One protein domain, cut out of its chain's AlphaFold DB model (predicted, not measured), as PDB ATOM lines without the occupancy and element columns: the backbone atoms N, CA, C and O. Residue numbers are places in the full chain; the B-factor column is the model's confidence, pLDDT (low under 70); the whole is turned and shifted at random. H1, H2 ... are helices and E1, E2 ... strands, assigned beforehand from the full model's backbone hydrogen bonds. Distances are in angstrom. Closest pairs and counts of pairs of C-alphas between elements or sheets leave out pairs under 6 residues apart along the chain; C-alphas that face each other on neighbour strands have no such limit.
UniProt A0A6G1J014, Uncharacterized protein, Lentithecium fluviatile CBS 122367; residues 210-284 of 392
ATOM      1  N   VAL A 210      -1.415 -55.739 -75.066       72.38
ATOM      2  CA  VAL A 210      -0.989 -55.133 -76.333       72.38
ATOM      3  C   VAL A 210      -0.010 -56.054 -77.057       72.38
ATOM      4  O   VAL A 210       0.788 -56.766 -76.439       72.38
ATOM      5  N   ALA A 211      -0.060 -56.026 -78.386       70.25
ATOM      6  CA  ALA A 211       0.854 -56.770 -79.244       70.25
ATOM      7  C   ALA A 211       1.936 -55.836 -79.792       70.25
ATOM      8  O   ALA A 211       1.624 -54.860 -80.477       70.25
ATOM      9  N   TRP A 212       3.203 -56.151 -79.524       68.56
ATOM     10  CA  TRP A 212       4.321 -55.459 -80.156       68.56
ATOM     11  C   TRP A 212       4.620 -56.126 -81.491       68.56
ATOM     12  O   TRP A 212       4.800 -57.340 -81.571       68.56
ATOM     13  N   ARG A 213       4.650 -55.325 -82.555       68.88
ATOM     14  CA  ARG A 213       4.872 -55.800 -83.920       68.88
ATOM     15  C   ARG A 213       5.936 -54.946 -84.586       68.88
ATOM     16  O   ARG A 213       6.054 -53.758 -84.298       68.88
ATOM     17  N   GLY A 214       6.697 -55.561 -85.475       67.62
ATOM     18  CA  GLY A 214       7.707 -54.882 -86.264       67.62
ATOM     19  C   GLY A 214       8.340 -55.853 -87.239       67.62
ATOM     20  O   GLY A 214       8.427 -57.043 -86.954       67.62
ATOM     21  N   THR A 215       8.768 -55.317 -88.372       69.69
ATOM     22  CA  THR A 215       9.518 -56.036 -89.393       69.69
ATOM     23  C   THR A 215      11.005 -55.763 -89.235       69.69
ATOM     24  O   THR A 215      11.406 -54.627 -88.971       69.69
ATOM     25  N   VAL A 216      11.830 -56.772 -89.489       68.00
ATOM     26  CA  VAL A 216      13.279 -56.622 -89.640       68.00
ATOM     27  C   VAL A 216      13.713 -57.266 -90.950       68.00
ATOM     28  O   VAL A 216      13.176 -58.303 -91.340       68.00
ATOM     29  N   THR A 217      14.657 -56.635 -91.644       66.38
ATOM     30  CA  THR A 217      15.289 -57.222 -92.827       66.38
ATOM     31  C   THR A 217      16.135 -58.420 -92.406       66.38
ATOM     32  O   THR A 217      16.883 -58.332 -91.431       66.38
ATOM     33  N   GLU A 218      16.072 -59.520 -93.159       62.19
ATOM     34  CA  GLU A 218      16.824 -60.755 -92.871       62.19
ATOM     35  C   GLU A 218      18.350 -60.552 -92.731       62.19
ATOM     36  O   GLU A 218      19.033 -61.336 -92.079       62.19
ATOM     37  N   THR A 219      18.915 -59.484 -93.294       68.31
ATOM     38  CA  THR A 219      20.348 -59.161 -93.169       68.31
ATOM     39  C   THR A 219      20.731 -58.549 -91.819       68.31
ATOM     40  O   THR A 219      21.911 -58.516 -91.475       68.31
ATOM     41  N   LEU A 220      19.754 -58.053 -91.056       62.44
ATOM     42  CA  LEU A 220      19.956 -57.335 -89.792       62.44
ATOM     43  C   LEU A 220      19.665 -58.198 -88.556       62.44
ATOM     44  O   LEU A 220      19.860 -57.749 -87.425       62.44
ATOM     45  N   ILE A 221      19.188 -59.422 -88.763       63.06
ATOM     46  CA  ILE A 221      18.816 -60.368 -87.715       63.06
ATOM     47  C   ILE A 221      19.945 -61.398 -87.541       63.06
ATOM     48  O   ILE A 221      20.542 -61.864 -88.513       63.06
ATOM     49  N   SER A 222      20.304 -61.727 -86.298       64.44
ATOM     50  CA  SER A 222      21.277 -62.798 -86.047       64.44
ATOM     51  C   SER A 222      20.676 -64.151 -86.429       64.44
ATOM     52  O   SER A 222      19.464 -64.324 -86.330       64.44
ATOM     53  N   GLU A 223      21.506 -65.134 -86.799       58.28
ATOM     54  CA  GLU A 223      21.022 -66.491 -87.135       58.28
ATOM     55  C   GLU A 223      20.122 -67.068 -86.038       58.28
ATOM     56  O   GLU A 223      19.087 -67.647 -86.326       58.28
ATOM     57  N   SER A 224      20.470 -66.821 -84.778       56.91
ATOM     58  CA  SER A 224      19.716 -67.282 -83.615       56.91
ATOM     59  C   SER A 224      18.360 -66.583 -83.416       56.91
ATOM     60  O   SER A 224      17.484 -67.113 -82.742       56.91
ATOM     61  N   ALA A 225      18.186 -65.385 -83.972       58.44
ATOM     62  CA  ALA A 225      16.979 -64.581 -83.828       58.44
ATOM     63  C   ALA A 225      15.958 -64.902 -84.939       58.44
ATOM     64  O   ALA A 225      14.757 -64.806 -84.707       58.44
ATOM     65  N   VAL A 226      16.418 -65.347 -86.118       54.66
ATOM     66  CA  VAL A 226      15.563 -65.791 -87.242       54.66
ATOM     67  C   VAL A 226      14.553 -66.857 -86.805       54.66
ATOM     68  O   VAL A 226      13.420 -66.861 -87.278       54.66
ATOM     69  N   ASP A 227      14.922 -67.693 -85.837       47.44
ATOM     70  CA  ASP A 227      14.101 -68.809 -85.373       47.44
ATOM     71  C   ASP A 227      12.938 -68.399 -84.442       47.44
ATOM     72  O   ASP A 227      12.139 -69.251 -84.054       47.44
ATOM     73  N   THR A 228      12.831 -67.122 -84.028       55.44
ATOM     74  CA  THR A 228      11.961 -66.726 -82.900       55.44
ATOM     75  C   THR A 228      11.420 -65.292 -82.989       55.44
ATOM     76  O   THR A 228      12.034 -64.393 -82.422       55.44
ATOM     77  N   PHE A 229      10.242 -65.022 -83.578       53.16
ATOM     78  CA  PHE A 229       9.622 -63.689 -83.394       53.16
ATOM     79  C   PHE A 229       8.088 -63.639 -83.381       53.16
ATOM     80  O   PHE A 229       7.476 -63.457 -84.421       53.16
ATOM     81  N   VAL A 230       7.484 -63.624 -82.182       51.78
ATOM     82  CA  VAL A 230       6.262 -62.858 -81.823       51.78
ATOM     83  C   VAL A 230       6.332 -62.526 -80.324       51.78
ATOM     84  O   VAL A 230       6.700 -63.396 -79.539       51.78
ATOM     85  N   TRP A 231       5.983 -61.300 -79.900       54.97
ATOM     86  CA  TRP A 231       6.039 -60.902 -78.483       54.97
ATOM     87  C   TRP A 231       4.854 -60.031 -78.031       54.97
ATOM     88  O   TRP A 231       4.550 -58.995 -78.626       54.97
ATOM     89  N   TYR A 232       4.210 -60.430 -76.929       60.59
ATOM     90  CA  TYR A 232       3.071 -59.735 -76.318       60.59
ATOM     91  C   TYR A 232       3.440 -59.161 -74.948       60.59
ATOM     92  O   TYR A 232       4.288 -59.701 -74.238       60.59
ATOM     93  N   CYS A 233       2.795 -58.058 -74.564       70.19
ATOM     94  CA  CYS A 233       2.954 -57.444 -73.246       70.19
ATOM     95  C   CYS A 233       1.582 -57.127 -72.643       70.19
ATOM     96  O   CYS A 233       0.763 -56.448 -73.262       70.19
ATOM     97  N   ASN A 234       1.349 -57.576 -71.411       75.19
ATOM     98  CA  ASN A 234       0.090 -57.331 -70.711       75.19
ATOM     99  C   ASN A 234       0.147 -55.989 -69.974       75.19
ATOM    100  O   ASN A 234       1.072 -55.740 -69.200       75.19
ATOM    101  N   TYR A 235      -0.862 -55.144 -70.180       78.19
ATOM    102  CA  TYR A 235      -1.028 -53.884 -69.451       78.19
ATOM    103  C   TYR A 235      -2.498 -53.721 -69.078       78.19
ATOM    104  O   TYR A 235      -3.330 -53.827 -69.970       78.19
ATOM    105  N   PRO A 236      -2.869 -53.424 -67.824       79.56
ATOM    106  CA  PRO A 236      -4.266 -53.155 -67.486       79.56
ATOM    107  C   PRO A 236      -4.819 -51.947 -68.260       79.56
ATOM    108  O   PRO A 236      -4.113 -50.949 -68.420       79.56
ATOM    109  N   ALA A 237      -6.083 -52.001 -68.696       72.25
ATOM    110  CA  ALA A 237      -6.703 -50.972 -69.546       72.25
ATOM    111  C   ALA A 237      -6.628 -49.554 -68.947       72.25
ATOM    112  O   ALA A 237      -6.401 -48.577 -69.665       72.25
ATOM    113  N   SER A 238      -6.808 -49.461 -67.626       79.25
ATOM    114  CA  SER A 238      -6.785 -48.228 -66.832       79.25
ATOM    115  C   SER A 238      -5.383 -47.804 -66.393       79.25
ATOM    116  O   SER A 238      -5.230 -46.773 -65.741       79.25
ATOM    117  N   SER A 239      -4.349 -48.584 -66.717       85.44
ATOM    118  CA  SER A 239      -2.993 -48.279 -66.276       85.44
ATOM    119  C   SER A 239      -2.425 -47.055 -67.015       85.44
ATOM    120  O   SER A 239      -2.633 -46.905 -68.230       85.44
ATOM    121  N   PRO A 240      -1.654 -46.191 -66.326       87.12
ATOM    122  CA  PRO A 240      -0.895 -45.128 -66.979       87.12
ATOM    123  C   PRO A 240       0.019 -45.672 -68.084       87.12
ATOM    124  O   PRO A 240       0.132 -45.068 -69.146       87.12
ATOM    125  N   GLN A 241       0.591 -46.862 -67.880       83.38
ATOM    126  CA  GLN A 241       1.484 -47.532 -68.825       83.38
ATOM    127  C   GLN A 241       0.797 -47.869 -70.152       83.38
ATOM    128  O   GLN A 241       1.415 -47.694 -71.203       83.38
ATOM    129  N   HIS A 242      -0.449 -48.359 -70.110       84.00
ATOM    130  CA  HIS A 242      -1.254 -48.620 -71.305       84.00
ATOM    131  C   HIS A 242      -1.589 -47.313 -72.028       84.00
ATOM    132  O   HIS A 242      -1.387 -47.201 -73.235       84.00
ATOM    133  N   THR A 243      -2.054 -46.310 -71.280       85.25
ATOM    134  CA  THR A 243      -2.448 -45.012 -71.845       85.25
ATOM    135  C   THR A 243      -1.275 -44.325 -72.546       85.25
ATOM    136  O   THR A 243      -1.429 -43.863 -73.671       85.25
ATOM    137  N   GLU A 244      -0.100 -44.328 -71.918       89.12
ATOM    138  CA  GLU A 244       1.132 -43.749 -72.455       89.12
ATOM    139  C   GLU A 244       1.626 -44.482 -73.714       89.12
ATOM    140  O   GLU A 244       1.999 -43.842 -74.692       89.12
ATOM    141  N   ARG A 245       1.592 -45.823 -73.730       86.31
ATOM    142  CA  ARG A 245       2.034 -46.639 -74.882       86.31
ATOM    143  C   ARG A 245       1.133 -46.513 -76.101       86.31
ATOM    144  O   ARG A 245       1.601 -46.689 -77.220       86.31
ATOM    145  N   MET A 246      -0.140 -46.217 -75.874       88.12
ATOM    146  CA  MET A 246      -1.127 -46.007 -76.925       88.12
ATOM    147  C   MET A 246      -1.250 -44.530 -77.332       88.12
ATOM    148  O   MET A 246      -2.122 -44.200 -78.130       88.12
ATOM    149  N   ALA A 247      -0.400 -43.639 -76.814       90.19
ATOM    150  CA  ALA A 247      -0.298 -42.251 -77.255       90.19
ATOM    151  C   ALA A 247       0.905 -42.070 -78.190       90.19
ATOM    152  O   ALA A 247       2.020 -42.492 -77.870       90.19
ATOM    153  N   ASP A 248       0.688 -41.432 -79.339       86.69
ATOM    154  CA  ASP A 248       1.772 -41.116 -80.264       86.69
ATOM    155  C   ASP A 248       2.665 -39.969 -79.767       86.69
ATOM    156  O   ASP A 248       2.413 -39.342 -78.736       86.69
ATOM    157  N   LYS A 249       3.751 -39.710 -80.501       87.50
ATOM    158  CA  LYS A 249       4.714 -38.632 -80.228       87.50
ATOM    159  C   LYS A 249       4.100 -37.229 -80.187       87.50
ATOM    160  O   LYS A 249       4.727 -36.329 -79.637       87.50
ATOM    161  N   ASP A 250       2.904 -37.060 -80.748       88.25
ATOM    162  CA  ASP A 250       2.166 -35.800 -80.793       88.25
ATOM    163  C   ASP A 250       1.065 -35.757 -79.704       88.25
ATOM    164  O   ASP A 250       0.286 -34.810 -79.622       88.25
ATOM    165  N   GLY A 251       1.011 -36.772 -78.830       84.88
ATOM    166  CA  GLY A 251       0.090 -36.871 -77.697       84.88
ATOM    167  C   GLY A 251      -1.302 -37.395 -78.055       84.88
ATOM    168  O   GLY A 251      -2.165 -37.491 -77.179       84.88
ATOM    169  N   LYS A 252      -1.548 -37.767 -79.316       87.31
ATOM    170  CA  LYS A 252      -2.835 -38.320 -79.739       87.31
ATOM    171  C   LYS A 252      -2.921 -39.790 -79.342       87.31
ATOM    172  O   LYS A 252      -2.059 -40.605 -79.666       87.31
ATOM    173  N   ARG A 253      -4.009 -40.144 -78.656       84.62
ATOM    174  CA  ARG A 253      -4.287 -41.522 -78.246       84.62
ATOM    175  C   ARG A 253      -4.896 -42.332 -79.392       84.62
ATOM    176  O   ARG A 253      -5.838 -41.890 -80.046       84.62
ATOM    177  N   HIS A 254      -4.391 -43.545 -79.576       80.44
ATOM    178  CA  HIS A 254      -4.869 -44.543 -80.526       80.44
ATOM    179  C   HIS A 254      -5.500 -45.712 -79.770       80.44
ATOM    180  O   HIS A 254      -4.983 -46.155 -78.752       80.44
ATOM    181  N   HIS A 255      -6.628 -46.228 -80.251       75.00
ATOM    182  CA  HIS A 255      -7.361 -47.288 -79.544       75.00
ATOM    183  C   HIS A 255      -7.010 -48.704 -80.010       75.00
ATOM    184  O   HIS A 255      -7.297 -49.659 -79.298       75.00
ATOM    185  N   ILE A 256      -6.416 -48.841 -81.200       69.31
ATOM    186  CA  ILE A 256      -6.205 -50.144 -81.850       69.31
ATOM    187  C   ILE A 256      -4.745 -50.348 -82.234       69.31
ATOM    188  O   ILE A 256      -4.139 -51.357 -81.887       69.31
ATOM    189  N   THR A 257      -4.165 -49.410 -82.974       71.81
ATOM    190  CA  THR A 257      -2.801 -49.538 -83.489       71.81
ATOM    191  C   THR A 257      -2.131 -48.184 -83.453       71.81
ATOM    192  O   THR A 257      -2.735 -47.183 -83.835       71.81
ATOM    193  N   LEU A 258      -0.888 -48.171 -82.984       76.06
ATOM    194  CA  LEU A 258      -0.015 -47.017 -83.083       76.06
ATOM    195  C   LEU A 258       0.700 -47.064 -84.445       76.06
ATOM    196  O   LEU A 258       1.336 -48.082 -84.727       76.06
ATOM    197  N   PRO A 259       0.617 -46.017 -85.285       68.25
ATOM    198  CA  PRO A 259       1.276 -46.017 -86.588       68.25
ATOM    199  C   PRO A 259       2.802 -46.194 -86.480       68.25
ATOM    200  O   PRO A 259       3.400 -45.740 -85.494       68.25
ATOM    201  N   PRO A 260       3.466 -46.784 -87.495       65.69
ATOM    202  CA  PRO A 260       4.924 -46.846 -87.557       65.69
ATOM    203  C   PRO A 260       5.565 -45.470 -87.348       65.69
ATOM    204  O   PRO A 260       5.108 -44.466 -87.887       65.69
ATOM    205  N   GLY A 261       6.611 -45.412 -86.522       72.75
ATOM    206  CA  GLY A 261       7.281 -44.155 -86.164       72.75
ATOM    207  C   GLY A 261       6.509 -43.255 -85.186       72.75
ATOM    208  O   GLY A 261       7.063 -42.263 -84.719       72.75
ATOM    209  N   GLY A 262       5.272 -43.604 -84.819       78.12
ATOM    210  CA  GLY A 262       4.462 -42.849 -83.861       78.12
ATOM    211  C   GLY A 262       4.882 -43.029 -82.400       78.12
ATOM    212  O   GLY A 262       4.429 -42.278 -81.544       78.12
ATOM    213  N   ILE A 263       5.742 -44.003 -82.088       83.56
ATOM    214  CA  ILE A 263       6.139 -44.301 -80.709       83.56
ATOM    215  C   ILE A 263       6.966 -43.187 -80.066       83.56
ATOM    216  O   ILE A 263       7.954 -42.706 -80.618       83.56
ATOM    217  N   GLN A 264       6.596 -42.829 -78.836       87.00
ATOM    218  CA  GLN A 264       7.354 -41.889 -78.022       87.00
ATOM    219  C   GLN A 264       8.746 -42.444 -77.679       87.00
ATOM    220  O   GLN A 264       8.904 -43.587 -77.238       87.00
ATOM    221  N   SER A 265       9.775 -41.609 -77.841       86.62
ATOM    222  CA  SER A 265      11.181 -42.006 -77.692       86.62
ATOM    223  C   SER A 265      11.509 -42.639 -76.337       86.62
ATOM    224  O   SER A 265      12.302 -43.582 -76.273       86.62
ATOM    225  N   HIS A 266      10.931 -42.148 -75.235       88.81
ATOM    226  CA  HIS A 266      11.169 -42.728 -73.911       88.81
ATOM    227  C   HIS A 266      10.433 -44.056 -73.720       88.81
ATOM    228  O   HIS A 266      11.027 -44.978 -73.165       88.81
ATOM    229  N   VAL A 267       9.211 -44.198 -74.245       86.69
ATOM    230  CA  VAL A 267       8.467 -45.469 -74.253       86.69
ATOM    231  C   VAL A 267       9.254 -46.531 -75.018       86.69
ATOM    232  O   VAL A 267       9.432 -47.646 -74.529       86.69
ATOM    233  N   TRP A 268       9.828 -46.173 -76.171       84.00
ATOM    234  CA  TRP A 268      10.674 -47.090 -76.934       84.00
ATOM    235  C   TRP A 268      11.944 -47.494 -76.175       84.00
ATOM    236  O   TRP A 268      12.315 -48.669 -76.151       84.00
ATOM    237  N   LYS A 269      12.608 -46.550 -75.492       82.19
ATOM    238  CA  LYS A 269      13.764 -46.857 -74.627       82.19
ATOM    239  C   LYS A 269      13.387 -47.809 -73.487       82.19
ATOM    240  O   LYS A 269      14.130 -48.757 -73.230       82.19
ATOM    241  N   GLN A 270      12.242 -47.592 -72.839       83.50
ATOM    242  CA  GLN A 270      11.727 -48.493 -71.805       83.50
ATOM    243  C   GLN A 270      11.456 -49.890 -72.371       83.50
ATOM    244  O   GLN A 270      11.871 -50.874 -71.762       83.50
ATOM    245  N   GLN A 271      10.828 -49.986 -73.548       80.12
ATOM    246  CA  GLN A 271      10.520 -51.270 -74.175       80.12
ATOM    247  C   GLN A 271      11.790 -52.045 -74.529       80.12
ATOM    248  O   GLN A 271      11.876 -53.232 -74.230       80.12
ATOM    249  N   LYS A 272      12.815 -51.376 -75.070       75.62
ATOM    250  CA  LYS A 272      14.126 -51.999 -75.318       75.62
ATOM    251  C   LYS A 272      14.799 -52.476 -74.028       75.62
ATOM    252  O   LYS A 272      15.364 -53.565 -74.004       75.62
ATOM    253  N   SER A 273      14.723 -51.690 -72.951       78.88
ATOM    254  CA  SER A 273      15.258 -52.081 -71.637       78.88
ATOM    255  C   SER A 273      14.524 -53.294 -71.058       78.88
ATOM    256  O   SER A 273      15.153 -54.198 -70.512       78.88
ATOM    257  N   TYR A 274      13.198 -53.341 -71.211       77.62
ATOM    258  CA  TYR A 274      12.383 -54.482 -70.808       77.62
ATOM    259  C   TYR A 274      12.732 -55.725 -71.634       77.62
ATOM    260  O   TYR A 274      13.065 -56.754 -71.055       77.62
ATOM    261  N   ALA A 275      12.787 -55.594 -72.962       70.25
ATOM    262  CA  ALA A 275      13.165 -56.662 -73.885       70.25
ATOM    263  C   ALA A 275      14.538 -57.265 -73.551       70.25
ATOM    264  O   ALA A 275      14.688 -58.481 -73.501       70.25
ATOM    265  N   ALA A 276      15.536 -56.432 -73.237       70.12
ATOM    266  CA  ALA A 276      16.874 -56.898 -72.866       70.12
ATOM    267  C   ALA A 276      16.891 -57.773 -71.595       70.12
ATOM    268  O   ALA A 276      17.790 -58.607 -71.435       70.12
ATOM    269  N   LYS A 277      15.912 -57.582 -70.699       75.56
ATOM    270  CA  LYS A 277      15.761 -58.331 -69.444       75.56
ATOM    271  C   LYS A 277      14.911 -59.590 -69.604       75.56
ATOM    272  O   LYS A 277      15.159 -60.551 -68.885       75.56
ATOM    273  N   THR A 278      13.914 -59.573 -70.488       69.50
ATOM    274  CA  THR A 278      12.880 -60.620 -70.555       69.50
ATOM    275  C   THR A 278      12.990 -61.545 -71.751       69.50
ATOM    276  O   THR A 278      12.558 -62.689 -71.647       69.50
ATOM    277  N   LEU A 279      13.554 -61.086 -72.870       66.12
ATOM    278  CA  LEU A 279      13.684 -61.924 -74.054       66.12
ATOM    279  C   LEU A 279      14.866 -62.898 -73.921       66.12
ATOM    280  O   LEU A 279      15.914 -62.523 -73.365       66.12
ATOM    281  N   PRO A 280      14.736 -64.120 -74.477       62.47
ATOM    282  CA  PRO A 280      15.833 -65.071 -74.576       62.47
ATOM    283  C   PRO A 280      17.084 -64.439 -75.202       62.47
ATOM    284  O   PRO A 280      16.960 -63.557 -76.057       62.47
ATOM    285  N   PRO A 281      18.300 -64.883 -74.832       63.81
ATOM    286  CA  PRO A 281      19.553 -64.331 -75.352       63.81
ATOM    287  C   PRO A 281      19.621 -64.253 -76.879       63.81
ATOM    288  O   PRO A 281      20.189 -63.305 -77.408       63.81
ATOM    289  N   HIS A 282      19.008 -65.208 -77.580       57.78
ATOM    290  CA  HIS A 282      18.992 -65.237 -79.036       57.78
ATOM    291  C   HIS A 282      18.033 -64.231 -79.683       57.78
ATOM    292  O   HIS A 282      18.250 -63.882 -80.830       57.78
ATOM    293  N   CYS A 283      17.031 -63.717 -78.967       52.22
ATOM    294  CA  CYS A 283      16.129 -62.663 -79.451       52.22
ATOM    295  C   CYS A 283      16.663 -61.249 -79.174       52.22
ATOM    296  O   CYS A 283      16.013 -60.256 -79.514       52.22
ATOM    297  N   LYS A 284      17.816 -61.121 -78.504       53.41
ATOM    298  CA  LYS A 284      18.426 -59.822 -78.211       53.41
ATOM    299  C   LYS A 284      19.105 -59.318 -79.481       53.41
ATOM    300  O   LYS A 284      20.010 -59.967 -79.995       53.41
TER     301      LYS A 284
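AT A GLANCE: This is residues 210 to 284 of the 392 residues of an uncharacterized protein of Lentithecium fluviatile CBS 122367 (UniProt A0A6G1J014). A small ribbon of two antiparallel strands, E1 and E2, and one longer helix, H3, stand apart from each other in an elongated domain; from E1 a loop runs out to the short helix H1 at one end and comes back into E2. At the other end lie H2 and residues 246 to 264, a stretch with no named element. The printed part has 75 residues, with two named strands and three named helices in the order E1, H1, E2, H2, H3; the class is mixed, helices and strands, with under half of the residues in named elements. It is only just compact, close to loose, with a radius of gyration of the C-alphas of 13.5 A and spans of 37 by 22 by 20 A.

HOW THE PARTS SIT: E1, residues 210 to 212, and E2, residues 231 to 234, are antiparallel neighbours at 153 degrees, with N 210 and O 233 within hydrogen-bond range at 2.9 A. H3, residues 265 to 278, is apart from both strands. H2, residues 240 to 245, is close to H3 but not clearly touching, about perpendicular at 77 degrees; their closest C-alphas, those of Arg 245 and Val 267, are 6.6 A apart. E1 and H2 are only just apart, closest 8.2 A. H1, residues 223 to 226, is apart from H2 and H3. Every O i to N i+4 pair is within hydrogen-bond range in H2 and H3; H1 is too short for such a pair.

IN THESE COORDINATES: C-alpha 210 opens E1 at (-0.989, -55.133, -76.333). E1 measures 6.6 A from first to last C-alpha, E2 10.4 A, H1 5.5 A and H2 8.6 A. H3 measures 20.0 A and ends at C-alpha 278, (12.880, -60.620, -70.555).

THE WHOLE: The C-alphas of Thr 219 and Ser 238, the two farthest apart, are 39.4 A apart. The printed part has no cut, and the link from H2 to H3 is long. The mean pLDDT of the printed part is 72.9, with residues 212 to 232, 256, 259 to 260 and 278 to 284 under 70.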